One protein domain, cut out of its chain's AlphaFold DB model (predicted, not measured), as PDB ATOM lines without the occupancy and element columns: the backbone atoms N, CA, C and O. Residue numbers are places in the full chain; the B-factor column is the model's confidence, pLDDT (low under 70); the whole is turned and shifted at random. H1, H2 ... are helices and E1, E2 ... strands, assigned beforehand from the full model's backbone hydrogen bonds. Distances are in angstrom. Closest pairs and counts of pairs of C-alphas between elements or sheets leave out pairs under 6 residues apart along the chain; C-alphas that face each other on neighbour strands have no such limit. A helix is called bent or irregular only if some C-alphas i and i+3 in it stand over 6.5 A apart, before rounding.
ATOM      1  N   LYS A   2     114.998 157.320 154.485       65.00
ATOM      2  CA  LYS A   2     116.011 156.303 154.155       65.00
ATOM      3  C   LYS A   2     116.290 156.426 152.660       65.00
ATOM      4  O   LYS A   2     115.373 156.230 151.871       65.00
ATOM      5  N   LYS A   3     117.505 156.826 152.294       87.88
ATOM      6  CA  LYS A   3     117.981 156.819 150.905       87.88
ATOM      7  C   LYS A   3     118.955 155.658 150.758       87.88
ATOM      8  O   LYS A   3     119.610 155.292 151.726       87.88
ATOM      9  N   SER A   4     119.034 155.056 149.585       93.25
ATOM     10  CA  SER A   4     120.019 154.019 149.294       93.25
ATOM     11  C   SER A   4     120.684 154.305 147.959       93.25
ATOM     12  O   SER A   4     120.107 154.961 147.093       93.25
ATOM     13  N   VAL A   5     121.920 153.840 147.828       94.75
ATOM     14  CA  VAL A   5     122.731 153.967 146.615       94.75
ATOM     15  C   VAL A   5     123.362 152.626 146.290       94.75
ATOM     16  O   VAL A   5     123.599 151.812 147.186       94.75
ATOM     17  N   ILE A   6     123.626 152.391 145.010       95.69
ATOM     18  CA  ILE A   6     124.326 151.200 144.534       95.69
ATOM     19  C   ILE A   6     125.737 151.630 144.141       95.69
ATOM     20  O   ILE A   6     125.895 152.577 143.380       95.69
ATOM     21  N   ILE A   7     126.746 150.955 144.692       96.56
ATOM     22  CA  ILE A   7     128.163 151.219 144.410       96.56
ATOM     23  C   ILE A   7     128.850 149.876 144.169       96.56
ATOM     24  O   ILE A   7     128.850 149.003 145.048       96.56
ATOM     25  N   GLY A   8     129.399 149.680 142.968       93.81
ATOM     26  CA  GLY A   8     130.039 148.418 142.577       93.81
ATOM     27  C   GLY A   8     129.129 147.200 142.758       93.81
ATOM     28  O   GLY A   8     129.556 146.185 143.312       93.81
ATOM     29  N   GLY A   9     127.847 147.335 142.403       93.75
ATOM     30  CA  GLY A   9     126.831 146.281 142.529       93.75
ATOM     31  C   GLY A   9     126.345 145.991 143.955       93.75
ATOM     32  O   GLY A   9     125.545 145.082 144.149       93.75
ATOM     33  N   ASN A  10     126.797 146.748 144.963       95.19
ATOM     34  CA  ASN A  10     126.360 146.594 146.351       95.19
ATOM     35  C   ASN A  10     125.460 147.757 146.771       95.19
ATOM     36  O   ASN A  10     125.790 148.914 146.520       95.19
ATOM     37  N   THR A  11     124.364 147.455 147.464       95.50
ATOM     38  CA  THR A  11     123.447 148.471 147.995       95.50
ATOM     39  C   THR A  11     123.908 148.962 149.363       95.50
ATOM     40  O   THR A  11     124.108 148.164 150.280       95.50
ATOM     41  N   TYR A  12     124.010 150.280 149.521       95.06
ATOM     42  CA  TYR A  12     124.339 150.948 150.777       95.06
ATOM     43  C   TYR A  12     123.180 151.831 151.223       95.06
ATOM     44  O   TYR A  12     122.656 152.631 150.448       95.06
ATOM     45  N   ASN A  13     122.788 151.696 152.488       93.31
ATOM     46  CA  ASN A  13     121.766 152.543 153.088       93.31
ATOM     47  C   ASN A  13     122.407 153.834 153.598       93.31
ATOM     48  O   ASN A  13     123.256 153.806 154.486       93.31
ATOM     49  N   LEU A  14     121.964 154.959 153.053       92.12
ATOM     50  CA  LEU A  14     122.362 156.288 153.475       92.12
ATOM     51  C   LEU A  14     121.442 156.760 154.599       92.12
ATOM     52  O   LEU A  14     120.213 156.818 154.471       92.12
ATOM     53  N   THR A  15     122.066 157.099 155.718       88.88
ATOM     54  CA  THR A  15     121.413 157.670 156.892       88.88
ATOM     55  C   THR A  15     122.155 158.933 157.308       88.88
ATOM     56  O   THR A  15     123.216 159.235 156.764       88.88
ATOM     57  N   SER A  16     121.581 159.703 158.235       89.19
ATOM     58  CA  SER A  16     122.248 160.901 158.742       89.19
ATOM     59  C   SER A  16     123.565 160.504 159.424       89.19
ATOM     60  O   SER A  16     123.521 159.709 160.368       89.19
ATOM     61  N   PRO A  17     124.719 161.023 158.968       91.69
ATOM     62  CA  PRO A  17     126.000 160.686 159.571       91.69
ATOM     63  C   PRO A  17     126.107 161.202 161.006       91.69
ATOM     64  O   PRO A  17     125.531 162.229 161.370       91.69
ATOM     65  N   THR A  18     126.914 160.527 161.821       92.00
ATOM     66  CA  THR A  18     127.252 161.018 163.164       92.00
ATOM     67  C   THR A  18     128.200 162.220 163.089       92.00
ATOM     68  O   THR A  18     128.962 162.356 162.133       92.00
ATOM     69  N   ILE A  19     128.240 163.062 164.132       91.19
ATOM     70  CA  ILE A  19     129.198 164.189 164.221       91.19
ATOM     71  C   ILE A  19     130.647 163.698 164.074       91.19
ATOM     72  O   ILE A  19     131.457 164.326 163.388       91.19
ATOM     73  N   LYS A  20     130.964 162.543 164.674       94.25
ATOM     74  CA  LYS A  20     132.268 161.886 164.523       94.25
ATOM     75  C   LYS A  20     132.541 161.541 163.057       94.25
ATOM     76  O   LYS A  20     133.611 161.874 162.559       94.25
ATOM     77  N   GLY A  21     131.574 160.926 162.373       95.12
ATOM     78  CA  GLY A  21     131.664 160.596 160.948       95.12
ATOM     79  C   GLY A  21     131.900 161.830 160.081       95.12
ATOM     80  O   GLY A  21     132.824 161.832 159.279       95.12
ATOM     81  N   ILE A  22     131.152 162.915 160.314       93.69
ATOM     82  CA  ILE A  22     131.327 164.188 159.593       93.69
ATOM     83  C   ILE A  22     132.729 164.761 159.815       93.69
ATOM     84  O   ILE A  22     133.383 165.182 158.867       93.69
ATOM     85  N   THR A  23     133.212 164.750 161.059       93.69
ATOM     86  CA  THR A  23     134.536 165.288 161.406       93.69
ATOM     87  C   THR A  23     135.658 164.494 160.738       93.69
ATOM     88  O   THR A  23     136.590 165.080 160.192       93.69
ATOM     89  N   LEU A  24     135.586 163.160 160.775       96.12
ATOM     90  CA  LEU A  24     136.595 162.291 160.163       96.12
ATOM     91  C   LEU A  24     136.554 162.364 158.632       96.12
ATOM     92  O   LEU A  24     137.604 162.487 158.008       96.12
ATOM     93  N   ALA A  25     135.357 162.382 158.043       94.88
ATOM     94  CA  ALA A  25     135.165 162.577 156.610       94.88
ATOM     95  C   ALA A  25     135.709 163.937 156.141       94.88
ATOM     96  O   ALA A  25     136.413 164.003 155.140       94.88
ATOM     97  N   GLY A  26     135.458 165.013 156.897       92.31
ATOM     98  CA  GLY A  26     136.011 166.339 156.612       92.31
ATOM     99  C   GLY A  26     137.541 166.369 156.655       92.31
ATOM    100  O   GLY A  26     138.168 166.931 155.765       92.31
ATOM    101  N   LYS A  27     138.158 165.698 157.639       93.56
ATOM    102  CA  LYS A  27     139.623 165.545 157.695       93.56
ATOM    103  C   LYS A  27     140.179 164.760 156.507       93.56
ATOM    104  O   LYS A  27     141.261 165.082 156.039       93.56
ATOM    105  N   CYS A  28     139.453 163.743 156.046       92.88
ATOM    106  CA  CYS A  28     139.841 162.926 154.900       92.88
ATOM    107  C   CYS A  28     139.752 163.714 153.585       92.88
ATOM    108  O   CYS A  28     140.701 163.708 152.811       92.88
ATOM    109  N   LEU A  29     138.666 164.468 153.374       91.19
ATOM    110  CA  LEU A  29     138.528 165.367 152.222       91.19
ATOM    111  C   LEU A  29     139.627 166.437 152.184       91.19
ATOM    112  O   LEU A  29     140.028 166.857 151.096       91.19
ATOM    113  N   GLY A  30     140.119 166.861 153.349       88.38
ATOM    114  CA  GLY A  30     141.137 167.898 153.470       88.38
ATOM    115  C   GLY A  30     140.619 169.255 153.003       88.38
ATOM    116  O   GLY A  30     139.422 169.543 153.088       88.38
ATOM    117  N   ASP A  31     141.523 170.092 152.494       84.62
ATOM    118  CA  ASP A  31     141.160 171.437 152.057       84.62
ATOM    119  C   ASP A  31     140.174 171.408 150.887       84.62
ATOM    120  O   ASP A  31     140.324 170.661 149.907       84.62
ATOM    121  N   ILE A  32     139.145 172.243 151.011       79.62
ATOM    122  CA  ILE A  32     138.118 172.438 149.998       79.62
ATOM    123  C   ILE A  32     138.515 173.680 149.191       79.62
ATOM    124  O   ILE A  32     138.598 174.768 149.767       79.62
ATOM    125  N   PRO A  33     138.786 173.550 147.881       76.75
ATOM    126  CA  PRO A  33     139.119 174.692 147.045       76.75
ATOM    127  C   PRO A  33     137.934 175.658 146.970       76.75
ATOM    128  O   PRO A  33     136.779 175.260 147.124       76.75
ATOM    129  N   ASN A  34     138.221 176.935 146.712       75.31
ATOM    130  CA  ASN A  34     137.199 177.973 146.619       75.31
ATOM    131  C   ASN A  34     136.410 177.839 145.303       75.31
ATOM    132  O   ASN A  34     136.670 178.544 144.328       75.31
ATOM    133  N   LYS A  35     135.493 176.870 145.267       78.81
ATOM    134  CA  LYS A  35     134.621 176.549 144.138       78.81
ATOM    135  C   LYS A  35     133.166 176.547 144.576       78.81
ATOM    136  O   LYS A  35     132.848 176.206 145.713       78.81
ATOM    137  N   ASN A  36     132.283 176.883 143.641       78.38
ATOM    138  CA  ASN A  36     130.854 177.018 143.915       78.38
ATOM    139  C   ASN A  36     130.067 175.709 143.738       78.38
ATOM    140  O   ASN A  36     128.935 175.635 144.210       78.38
ATOM    141  N   ASP A  37     130.638 174.690 143.083       86.12
ATOM    142  CA  ASP A  37     129.980 173.398 142.871       86.12
ATOM    143  C   ASP A  37     130.670 172.269 143.649       86.12
ATOM    144  O   ASP A  37     131.861 171.985 143.492       86.12
ATOM    145  N   ILE A  38     129.878 171.582 144.469       87.12
ATOM    146  CA  ILE A  38     130.303 170.417 145.239       87.12
ATOM    147  C   ILE A  38     130.769 169.267 144.342       87.12
ATOM    148  O   ILE A  38     131.676 168.534 144.728       87.12
ATOM    149  N   TYR A  39     130.207 169.112 143.139       89.00
ATOM    150  CA  TYR A  39     130.684 168.098 142.199       89.00
ATOM    151  C   TYR A  39     132.097 168.386 141.727       89.00
ATOM    152  O   TYR A  39     132.906 167.465 141.655       89.00
ATOM    153  N   GLU A  40     132.409 169.639 141.404       89.94
ATOM    154  CA  GLU A  40     133.753 170.014 140.971       89.94
ATOM    155  C   GLU A  40     134.774 169.783 142.083       89.94
ATOM    156  O   GLU A  40     135.852 169.257 141.817       89.94
ATOM    157  N   ILE A  41     134.412 170.108 143.328       90.56
ATOM    158  CA  ILE A  41     135.245 169.854 144.511       90.56
ATOM    159  C   ILE A  41     135.508 168.353 144.678       90.56
ATOM    160  O   ILE A  41     136.652 167.934 144.846       90.56
ATOM    161  N   LEU A  42     134.456 167.530 144.643       92.88
ATOM    162  CA  LEU A  42     134.576 166.086 144.858       92.88
ATOM    163  C   LEU A  42     135.298 165.390 143.699       92.88
ATOM    164  O   LEU A  42     136.055 164.448 143.924       92.88
ATOM    165  N   ASN A  43     135.109 165.852 142.462       91.38
ATOM    166  CA  ASN A  43     135.755 165.260 141.291       91.38
ATOM    167  C   ASN A  43     137.273 165.477 141.258       91.38
ATOM    168  O   ASN A  43     137.971 164.664 140.650       91.38
ATOM    169  N   GLU A  44     137.798 166.505 141.926       91.62
ATOM    170  CA  GLU A  44     139.245 166.718 142.059       91.62
ATOM    171  C   GLU A  44     139.913 165.766 143.047       91.62
ATOM    172  O   GLU A  44     141.117 165.530 142.957       91.62
ATOM    173  N   LYS A  45     139.147 165.188 143.976       93.19
ATOM    174  CA  LYS A  45     139.686 164.237 144.947       93.19
ATOM    175  C   LYS A  45     139.947 162.891 144.283       93.19
ATOM    176  O   LYS A  45     139.222 162.459 143.377       93.19
ATOM    177  N   ASP A  46     141.004 162.217 144.712       94.31
ATOM    178  CA  ASP A  46     141.281 160.857 144.273       94.31
ATOM    179  C   ASP A  46     140.203 159.893 144.796       94.31
ATOM    180  O   ASP A  46     139.444 160.183 145.727       94.31
ATOM    181  N   LYS A  47     140.086 158.742 144.135       95.38
ATOM    182  CA  LYS A  47     139.027 157.776 144.430       95.38
ATOM    183  C   LYS A  47     139.152 157.199 145.841       95.38
ATOM    184  O   LYS A  47     138.123 156.968 146.470       95.38
ATOM    185  N   ASP A  48     140.369 156.988 146.329       96.19
ATOM    186  CA  ASP A  48     140.601 156.373 147.634       96.19
ATOM    187  C   ASP A  48     140.159 157.323 148.751       96.19
ATOM    188  O   ASP A  48     139.358 156.933 149.598       96.19
ATOM    189  N   THR A  49     140.526 158.604 148.656       96.50
ATOM    190  CA  THR A  49     140.036 159.672 149.541       96.50
ATOM    191  C   THR A  49     138.509 159.736 149.566       96.50
ATOM    192  O   THR A  49     137.894 159.859 150.628       96.50
ATOM    193  N   LEU A  50     137.856 159.625 148.405       97.25
ATOM    194  CA  LEU A  50     136.394 159.614 148.327       97.25
ATOM    195  C   LEU A  50     135.799 158.360 148.991       97.25
ATOM    196  O   LEU A  50     134.809 158.456 149.718       97.25
ATOM    197  N   CYS A  51     136.393 157.185 148.786       97.81
ATOM    198  CA  CYS A  51     135.927 155.944 149.404       97.81
ATOM    199  C   CYS A  51     136.075 155.958 150.932       97.81
ATOM    200  O   CYS A  51     135.142 155.551 151.628       97.81
ATOM    201  N   ASP A  52     137.189 156.468 151.450       97.88
ATOM    202  CA  ASP A  52     137.423 156.645 152.885       97.88
ATOM    203  C   ASP A  52     136.422 157.638 153.487       97.88
ATOM    204  O   ASP A  52     135.763 157.347 154.490       97.88
ATOM    205  N   THR A  53     136.228 158.776 152.817       97.12
ATOM    206  CA  THR A  53     135.235 159.794 153.188       97.12
ATOM    207  C   THR A  53     133.835 159.189 153.294       97.12
ATOM    208  O   THR A  53     133.134 159.377 154.291       97.12
ATOM    209  N   LEU A  54     133.422 158.422 152.284       96.94
ATOM    210  CA  LEU A  54     132.108 157.789 152.260       96.94
ATOM    211  C   LEU A  54     131.977 156.684 153.319       96.94
ATOM    212  O   LEU A  54     130.915 156.548 153.931       96.94
ATOM    213  N   SER A  55     133.050 155.936 153.590       97.31
ATOM    214  CA  SER A  55     133.089 154.956 154.679       97.31
ATOM    215  C   SER A  55     132.845 155.628 156.032       97.31
ATOM    216  O   SER A  55     131.987 155.175 156.794       97.31
ATOM    217  N   TYR A  56     133.495 156.764 156.300       97.50
ATOM    218  CA  TYR A  56     133.254 157.530 157.525       97.50
ATOM    219  C   TYR A  56     131.827 158.067 157.626       97.50
ATOM    220  O   TYR A  56     131.263 158.074 158.721       97.50
ATOM    221  N   PHE A  57     131.215 158.488 156.517       95.69
ATOM    222  CA  PHE A  57     129.820 158.928 156.550       95.69
ATOM    223  C   PHE A  57     128.838 157.795 156.865       95.69
ATOM    224  O   PHE A  57     127.879 158.026 157.600       95.69
ATOM    225  N   ILE A  58     129.061 156.593 156.327       94.69
ATOM    226  CA  ILE A  58     128.128 155.464 156.465       94.69
ATOM    227  C   ILE A  58     128.365 154.685 157.765       94.69
ATOM    228  O   ILE A  58     127.414 154.403 158.491       94.69
ATOM    229  N   ALA A  59     129.615 154.315 158.049       94.25
ATOM    230  CA  ALA A  59     129.981 153.426 159.154       94.25
ATOM    231  C   ALA A  59     130.640 154.156 160.336       94.25
ATOM    232  O   ALA A  59     130.673 153.629 161.446       94.25
ATOM    233  N   GLY A  60     131.156 155.372 160.133       94.44
ATOM    234  CA  GLY A  60     131.926 156.087 161.159       94.44
ATOM    235  C   GLY A  60     133.367 155.586 161.331       94.44
ATOM    236  O   GLY A  60     134.058 156.044 162.245       94.44
ATOM    237  N   ASP A  61     133.817 154.686 160.456       95.31
ATOM    238  CA  ASP A  61     135.167 154.126 160.368       95.31
ATOM    239  C   ASP A  61     135.523 153.764 158.905       95.31
ATOM    240  O   ASP A  61     134.760 154.059 157.984       95.31
ATOM    241  N   LEU A  62     136.681 153.129 158.679       97.00
ATOM    242  CA  LEU A  62     137.174 152.727 157.349       97.00
ATOM    243  C   LEU A  62     136.773 151.300 156.927       97.00
ATOM    244  O   LEU A  62     137.279 150.786 155.928       97.00
ATOM    245  N   SER A  63     135.871 150.634 157.653       96.81
ATOM    246  CA  SER A  63     135.509 149.230 157.389       96.81
ATOM    247  C   SER A  63     134.911 148.993 155.996       96.81
ATOM    248  O   SER A  63     135.016 147.887 155.458       96.81
ATOM    249  N   LEU A  64     134.317 150.021 155.377       96.50
ATOM    250  CA  LEU A  64     133.692 149.932 154.057       96.50
ATOM    251  C   LEU A  64     134.599 150.402 152.916       96.50
ATOM    252  O   LEU A  64     134.320 150.056 151.767       96.50
ATOM    253  N   ALA A  65     135.688 151.124 153.195       96.69
ATOM    254  CA  ALA A  65     136.528 151.775 152.185       96.69
ATOM    255  C   ALA A  65     136.984 150.819 151.069       96.69
ATOM    256  O   ALA A  65     136.735 151.059 149.887       96.69
ATOM    257  N   LYS A  66     137.538 149.656 151.439       96.06
ATOM    258  CA  LYS A  66     138.003 148.631 150.484       96.06
ATOM    259  C   LYS A  66     136.876 148.022 149.639       96.06
ATOM    260  O   LYS A  66     137.118 147.501 148.551       96.06
ATOM    261  N   ARG A  67     135.643 148.008 150.148       95.50
ATOM    262  CA  ARG A  67     134.480 147.520 149.392       95.50
ATOM    263  C   ARG A  67     133.969 148.601 148.444       95.50
ATOM    264  O   ARG A  67     133.649 148.287 147.303       95.50
ATOM    265  N   LEU A  68     133.938 149.850 148.905       96.94
ATOM    266  CA  LEU A  68     133.541 151.021 148.123       96.94
ATOM    267  C   LEU A  68     134.502 151.282 146.957       96.94
ATOM    268  O   LEU A  68     134.044 151.607 145.865       96.94
ATOM    269  N   SER A  69     135.805 151.036 147.132       96.06
ATOM    270  CA  SER A  69     136.813 151.225 146.078       96.06
ATOM    271  C   SER A  69     136.642 150.295 144.870       96.06
ATOM    272  O   SER A  69     137.216 150.553 143.809       96.06
ATOM    273  N   LYS A  70     135.804 149.256 144.980       96.06
ATOM    274  CA  LYS A  70     135.408 148.394 143.855       96.06
ATOM    275  C   LYS A  70     134.348 149.021 142.942       96.06
ATOM    276  O   LYS A  70     134.202 148.555 141.818       96.06
ATOM    277  N   GLY A  71     133.604 150.026 143.409       95.75
ATOM    278  CA  GLY A  71     132.618 150.750 142.595       95.75
ATOM    279  C   GLY A  71     133.246 151.810 141.701       95.75
ATOM    280  O   GLY A  71     134.452 152.043 141.765       95.75
ATOM    281  N   ASP A  72     132.449 152.462 140.861       96.50
ATOM    282  CA  ASP A  72     132.939 153.558 140.022       96.50
ATOM    283  C   ASP A  72     133.111 154.853 140.834       96.50
ATOM    284  O   ASP A  72     132.381 155.112 141.792       96.50
ATOM    285  N   LYS A  73     134.071 155.703 140.445       96.25
ATOM    286  CA  LYS A  73     134.294 156.985 141.136       96.25
ATOM    287  C   LYS A  73     133.033 157.858 141.116       96.25
ATOM    288  O   LYS A  73     132.737 158.495 142.124       96.25
ATOM    289  N   LYS A  74     132.268 157.869 140.019       96.12
ATOM    290  CA  LYS A  74     131.041 158.673 139.904       96.12
ATOM    291  C   LYS A  74     129.961 158.206 140.876       96.12
ATOM    292  O   LYS A  74     129.294 159.046 141.467       96.12
ATOM    293  N   GLU A  75     129.828 156.895 141.086       96.81
ATOM    294  CA  GLU A  75     128.888 156.328 142.066       96.81
ATOM    295  C   GLU A  75     129.219 156.809 143.486       96.81
ATOM    296  O   GLU A  75     128.333 157.207 144.244       96.81
ATOM    297  N   VAL A  76     130.510 156.823 143.836       97.25
ATOM    298  CA  VAL A  76     130.993 157.285 145.146       97.25
ATOM    299  C   VAL A  76     130.776 158.794 145.314       97.25
ATOM    300  O   VAL A  76     130.279 159.224 146.357       97.25
ATOM    301  N   VAL A  77     131.095 159.599 144.294       96.75
ATOM    302  CA  VAL A  77     130.864 161.058 144.304       96.75
ATOM    303  C   VAL A  77     129.381 161.375 144.490       96.75
ATOM    304  O   VAL A  77     129.034 162.202 145.336       96.75
ATOM    305  N   GLU A  78     128.502 160.693 143.754       95.75
ATOM    306  CA  GLU A  78     127.056 160.898 143.861       95.75
ATOM    307  C   GLU A  78     126.545 160.563 145.266       95.75
ATOM    308  O   GLU A  78     125.790 161.334 145.860       95.75
ATOM    309  N   ALA A  79     127.013 159.455 145.845       96.12
ATOM    310  CA  ALA A  79     126.652 159.068 147.202       96.12
ATOM    311  C   ALA A  79     127.084 160.114 148.243       96.12
ATOM    312  O   ALA A  79     126.289 160.478 149.112       96.12
ATOM    313  N   ILE A  80     128.310 160.638 148.143       95.88
ATOM    314  CA  ILE A  80     128.803 161.691 149.044       95.88
ATOM    315  C   ILE A  80     127.962 162.960 148.905       95.88
ATOM    316  O   ILE A  80     127.553 163.541 149.913       95.88
ATOM    317  N   LYS A  81     127.655 163.376 147.674       94.25
ATOM    318  CA  LYS A  81     126.812 164.546 147.427       94.25
ATOM    319  C   LYS A  81     125.434 164.385 148.057       94.25
ATOM    320  O   LYS A  81     124.983 165.300 148.741       94.25
ATOM    321  N   ILE A  82     124.781 163.241 147.848       94.56
ATOM    322  CA  ILE A  82     123.477 162.932 148.449       94.56
ATOM    323  C   ILE A  82     123.551 163.097 149.970       94.56
ATOM    324  O   ILE A  82     122.702 163.757 150.563       94.56
ATOM    325  N   ILE A  83     124.597 162.569 150.614       94.62
ATOM    326  CA  ILE A  83     124.785 162.716 152.062       94.62
ATOM    327  C   ILE A  83     124.902 164.193 152.464       94.62
ATOM    328  O   ILE A  83     124.228 164.641 153.397       94.62
ATOM    329  N   ILE A  84     125.732 164.964 151.761       92.88
ATOM    330  CA  ILE A  84     125.976 166.367 152.103       92.88
ATOM    331  C   ILE A  84     124.715 167.213 151.894       92.88
ATOM    332  O   ILE A  84     124.311 167.927 152.809       92.88
ATOM    333  N   VAL A  85     124.072 167.108 150.733       92.19
ATOM    334  CA  VAL A  85     122.927 167.947 150.355       92.19
ATOM    335  C   VAL A  85     121.660 167.551 151.107       92.19
ATOM    336  O   VAL A  85     120.941 168.418 151.596       92.19
ATOM    337  N   ASP A  86     121.377 166.254 151.241       92.44
ATOM    338  CA  ASP A  86     120.097 165.808 151.801       92.44
ATOM    339  C   ASP A  86     120.107 165.667 153.322       92.44
ATOM    340  O   ASP A  86     119.047 165.722 153.947       92.44
ATOM    341  N   PHE A  87     121.278 165.453 153.930       92.25
ATOM    342  CA  PHE A  87     121.376 165.218 155.371       92.25
ATOM    343  C   PHE A  87     122.154 166.319 156.084       92.25
ATOM    344  O   PHE A  87     121.642 166.879 157.051       92.25
ATOM    345  N   ILE A  88     123.366 166.653 155.637       91.69
ATOM    346  CA  ILE A  88     124.241 167.570 156.385       91.69
ATOM    347  C   ILE A  88     123.786 169.028 156.233       91.69
ATOM    348  O   ILE A  88     123.596 169.723 157.231       91.69
ATOM    349  N   GLN A  89     123.568 169.497 155.005       91.50
ATOM    350  CA  GLN A  89     123.220 170.889 154.716       91.50
ATOM    351  C   GLN A  89     121.942 171.356 155.442       91.50
ATOM    352  O   GLN A  89     121.991 172.420 156.067       91.50
ATOM    353  N   PRO A  90     120.826 170.597 155.475       92.38
ATOM    354  CA  PRO A  90     119.629 171.009 156.206       92.38
ATOM    355  C   PRO A  90     119.868 171.126 157.716       92.38
ATOM    356  O   PRO A  90     119.332 172.029 158.360       92.38
ATOM    357  N   ILE A  91     120.696 170.240 158.286       90.50
ATOM    358  CA  ILE A  91     121.068 170.284 159.706       90.50
ATOM    359  C   ILE A  91     121.875 171.550 159.999       90.50
ATOM    360  O   ILE A  91     121.571 172.252 160.964       90.50
ATOM    361  N   LEU A  92     122.858 171.879 159.155       90.06
ATOM    362  CA  LEU A  92     123.683 173.079 159.318       90.06
ATOM    363  C   LEU A  92     122.869 174.371 159.171       90.06
ATOM    364  O   LEU A  92     123.030 175.286 159.978       90.06
ATOM    365  N   LEU A  93     121.958 174.436 158.196       93.75
ATOM    366  CA  LEU A  93     121.048 175.575 158.026       93.75
ATOM    367  C   LEU A  93     120.137 175.756 159.243       93.75
ATOM    368  O   LEU A  93     119.929 176.870 159.719       93.75
ATOM    369  N   ARG A  94     119.611 174.660 159.795       94.25
ATOM    370  CA  ARG A  94     118.805 174.729 161.016       94.25
ATOM    371  C   ARG A  94     119.641 175.184 162.212       94.25
ATOM    372  O   ARG A  94     119.182 176.023 162.984       94.25
ATOM    373  N   ALA A  95     120.859 174.666 162.355       92.25
ATOM    374  CA  ALA A  95     121.768 175.044 163.431       92.25
ATOM    375  C   ALA A  95     122.138 176.535 163.374       92.25
ATOM    376  O   ALA A  95     122.124 177.200 164.408       92.25
ATOM    377  N   SER A  96     122.396 177.087 162.185       94.12
ATOM    378  CA  SER A  96     122.714 178.512 162.026       94.12
ATOM    379  C   SER A  96     121.528 179.415 162.375       94.12
ATOM    380  O   SER A  96     121.699 180.418 163.071       94.12
ATOM    381  N   LEU A  97     120.309 179.031 161.980       95.44
ATOM    382  CA  LEU A  97     119.082 179.732 162.367       95.44
ATOM    383  C   LEU A  97     118.869 179.705 163.883       95.44
ATOM    384  O   LEU A  97     118.549 180.732 164.481       95.44
ATOM    385  N   MET A  98     119.085 178.552 164.520       94.88
ATOM    386  CA  MET A  98     118.991 178.430 165.975       94.88
ATOM    387  C   MET A  98     120.037 179.299 166.675       94.88
ATOM    388  O   MET A  98     119.684 180.040 167.587       94.88
ATOM    389  N   ALA A  99     121.290 179.280 166.215       94.81
ATOM    390  CA  ALA A  99     122.353 180.121 166.762       94.81
ATOM    391  C   ALA A  99     122.015 181.617 166.649       94.81
ATOM    392  O   ALA A  99     122.191 182.365 167.614       94.81
ATOM    393  N   LYS A 100     121.458 182.052 165.511       94.19
ATOM    394  CA  LYS A 100     120.980 183.429 165.317       94.19
ATOM    395  C   LYS A 100     119.866 183.783 166.302       94.19
ATOM    396  O   LYS A 100     119.939 184.823 166.949       94.19
ATOM    397  N   ASN A 101     118.864 182.920 166.445       93.94
ATOM    398  CA  ASN A 101     117.733 183.166 167.340       93.94
ATOM    399  C   ASN A 101     118.165 183.213 168.809       93.94
ATOM    400  O   ASN A 101     117.765 184.121 169.531       93.94
ATOM    401  N   VAL A 102     119.035 182.294 169.237       93.69
ATOM    402  CA  VAL A 102     119.617 182.307 170.588       93.69
ATOM    403  C   VAL A 102     120.412 183.591 170.823       93.69
ATOM    404  O   VAL A 102     120.262 184.215 171.868       93.69
ATOM    405  N   SER A 103     121.200 184.033 169.838       92.25
ATOM    406  CA  SER A 103     121.954 185.290 169.931       92.25
ATOM    407  C   SER A 103     121.035 186.506 170.091       92.25
ATOM    408  O   SER A 103     121.329 187.392 170.886       92.25
ATOM    409  N   LEU A 104     119.902 186.537 169.377       91.44
ATOM    410  CA  LEU A 104     118.898 187.599 169.507       91.44
ATOM    411  C   LEU A 104     118.206 187.585 170.876       91.44
ATOM    412  O   LEU A 104     117.982 188.647 171.444       91.44
ATOM    413  N   MET A 105     117.898 186.406 171.423       90.56
ATOM    414  CA  MET A 105     117.303 186.274 172.761       90.56
ATOM    415  C   MET A 105     118.276 186.665 173.880       90.56
ATOM    416  O   MET A 105     117.860 187.218 174.893       90.56
TER     417      MET A 105
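This is residues 2 to 105 of the 111 residues of an uncharacterized protein of Bacteroides ovatus (UniProt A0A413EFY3). A compact head of short helices and one strand hairpin is built round the first arm of a long bent helix, H5, whose far end, residues 92 to 105, sticks out of the head as a handle. In the head, H1 and H3 are side by side, H3 packs on the arm H5a, H2 packs on H5a too, and the hairpin of E1 and E2 has E1 nearer to H5a. The printed part has 104 residues, with two named strands followed by five named helices, in the order E1 E2 H1 H2 H3 H4 H5; the sheet, E1 - E2, is antiparallel and the class is mostly helix. The whole is compact, with a radius of gyration of the C-alphas of 14.5 A, yet elongated in outline through its handle, spanning 51 by 30 by 19 A.

E1, residues 3 to 7, and E2, residues 10 to 14, form an antiparallel hairpin at 149 degrees, with N 12 and O 5 at 2.8 A and N 7 and O 10 at 2.9 A, within hydrogen-bond range. H5, residues 73 to 105, was assigned by its hydrogen bonds as one helix but is bent, C-alphas 86 and 89 being 6.6 A apart; its arms H5a, residues 73 to 86, and H5b, residues 89 to 105, stand at a shallow tilt of 27 degrees. The closest C-alphas of E1 and H5a are those of Ile 7 and Glu 75, 5.7 A apart. H3, residues 47 to 59, is the hub and touches H5a at a steep tilt of 42 degrees, the same way, closest at the C-alphas of Lys 47 and Lys 73, 5.8 A. H1, residues 19 to 29, touches H3 at a shallow tilt of 1 degrees, opposite ways, closest at the C-alphas of Ala 25 and Thr 53, 4.4 A. H4, residues 65 to 68, touches H3, closest at the C-alphas of Asp 52 and Ala 65, 5.0 A. H2, residues 38 to 44, touches H5a at residues 77 to 81 alone, at a shallow tilt of 30 degrees, opposite ways, with the C-alphas of Leu 42 and Val 77 closest at 6.3 A. The helix packing is mostly aligned, but only just, with 2 of 3 pairs at a shallow tilt. H1 and H5a are apart, and H5b touches no helix. In H1, H2, H3, H5a and H5b every O i to N i+4 pair is within hydrogen-bond range; H4 is too short for one.

E1 begins at C-alpha 3, (117.981, 156.819, 150.905), and is 13.3 A long; E2 is 12.7 A. H1 measures 15.2 A, H2 10.2 A, H3 17.8 A and H4 5.1 A. H5a, 19.8 A, begins at C-alpha 73, (134.294, 156.985, 141.136), and H5b, 24.4 A, ends at C-alpha 105, (117.303, 186.274, 172.761).

The two C-alphas farthest apart are those of Gly 9 and Met 105, 51.0 A. Without residues 92 to 105, which stand free, the body spans 33 by 26 by 19 A. The printed part has no cut and no long link. The mean pLDDT of the printed part is 92.8, and residue 2 alone is under 70.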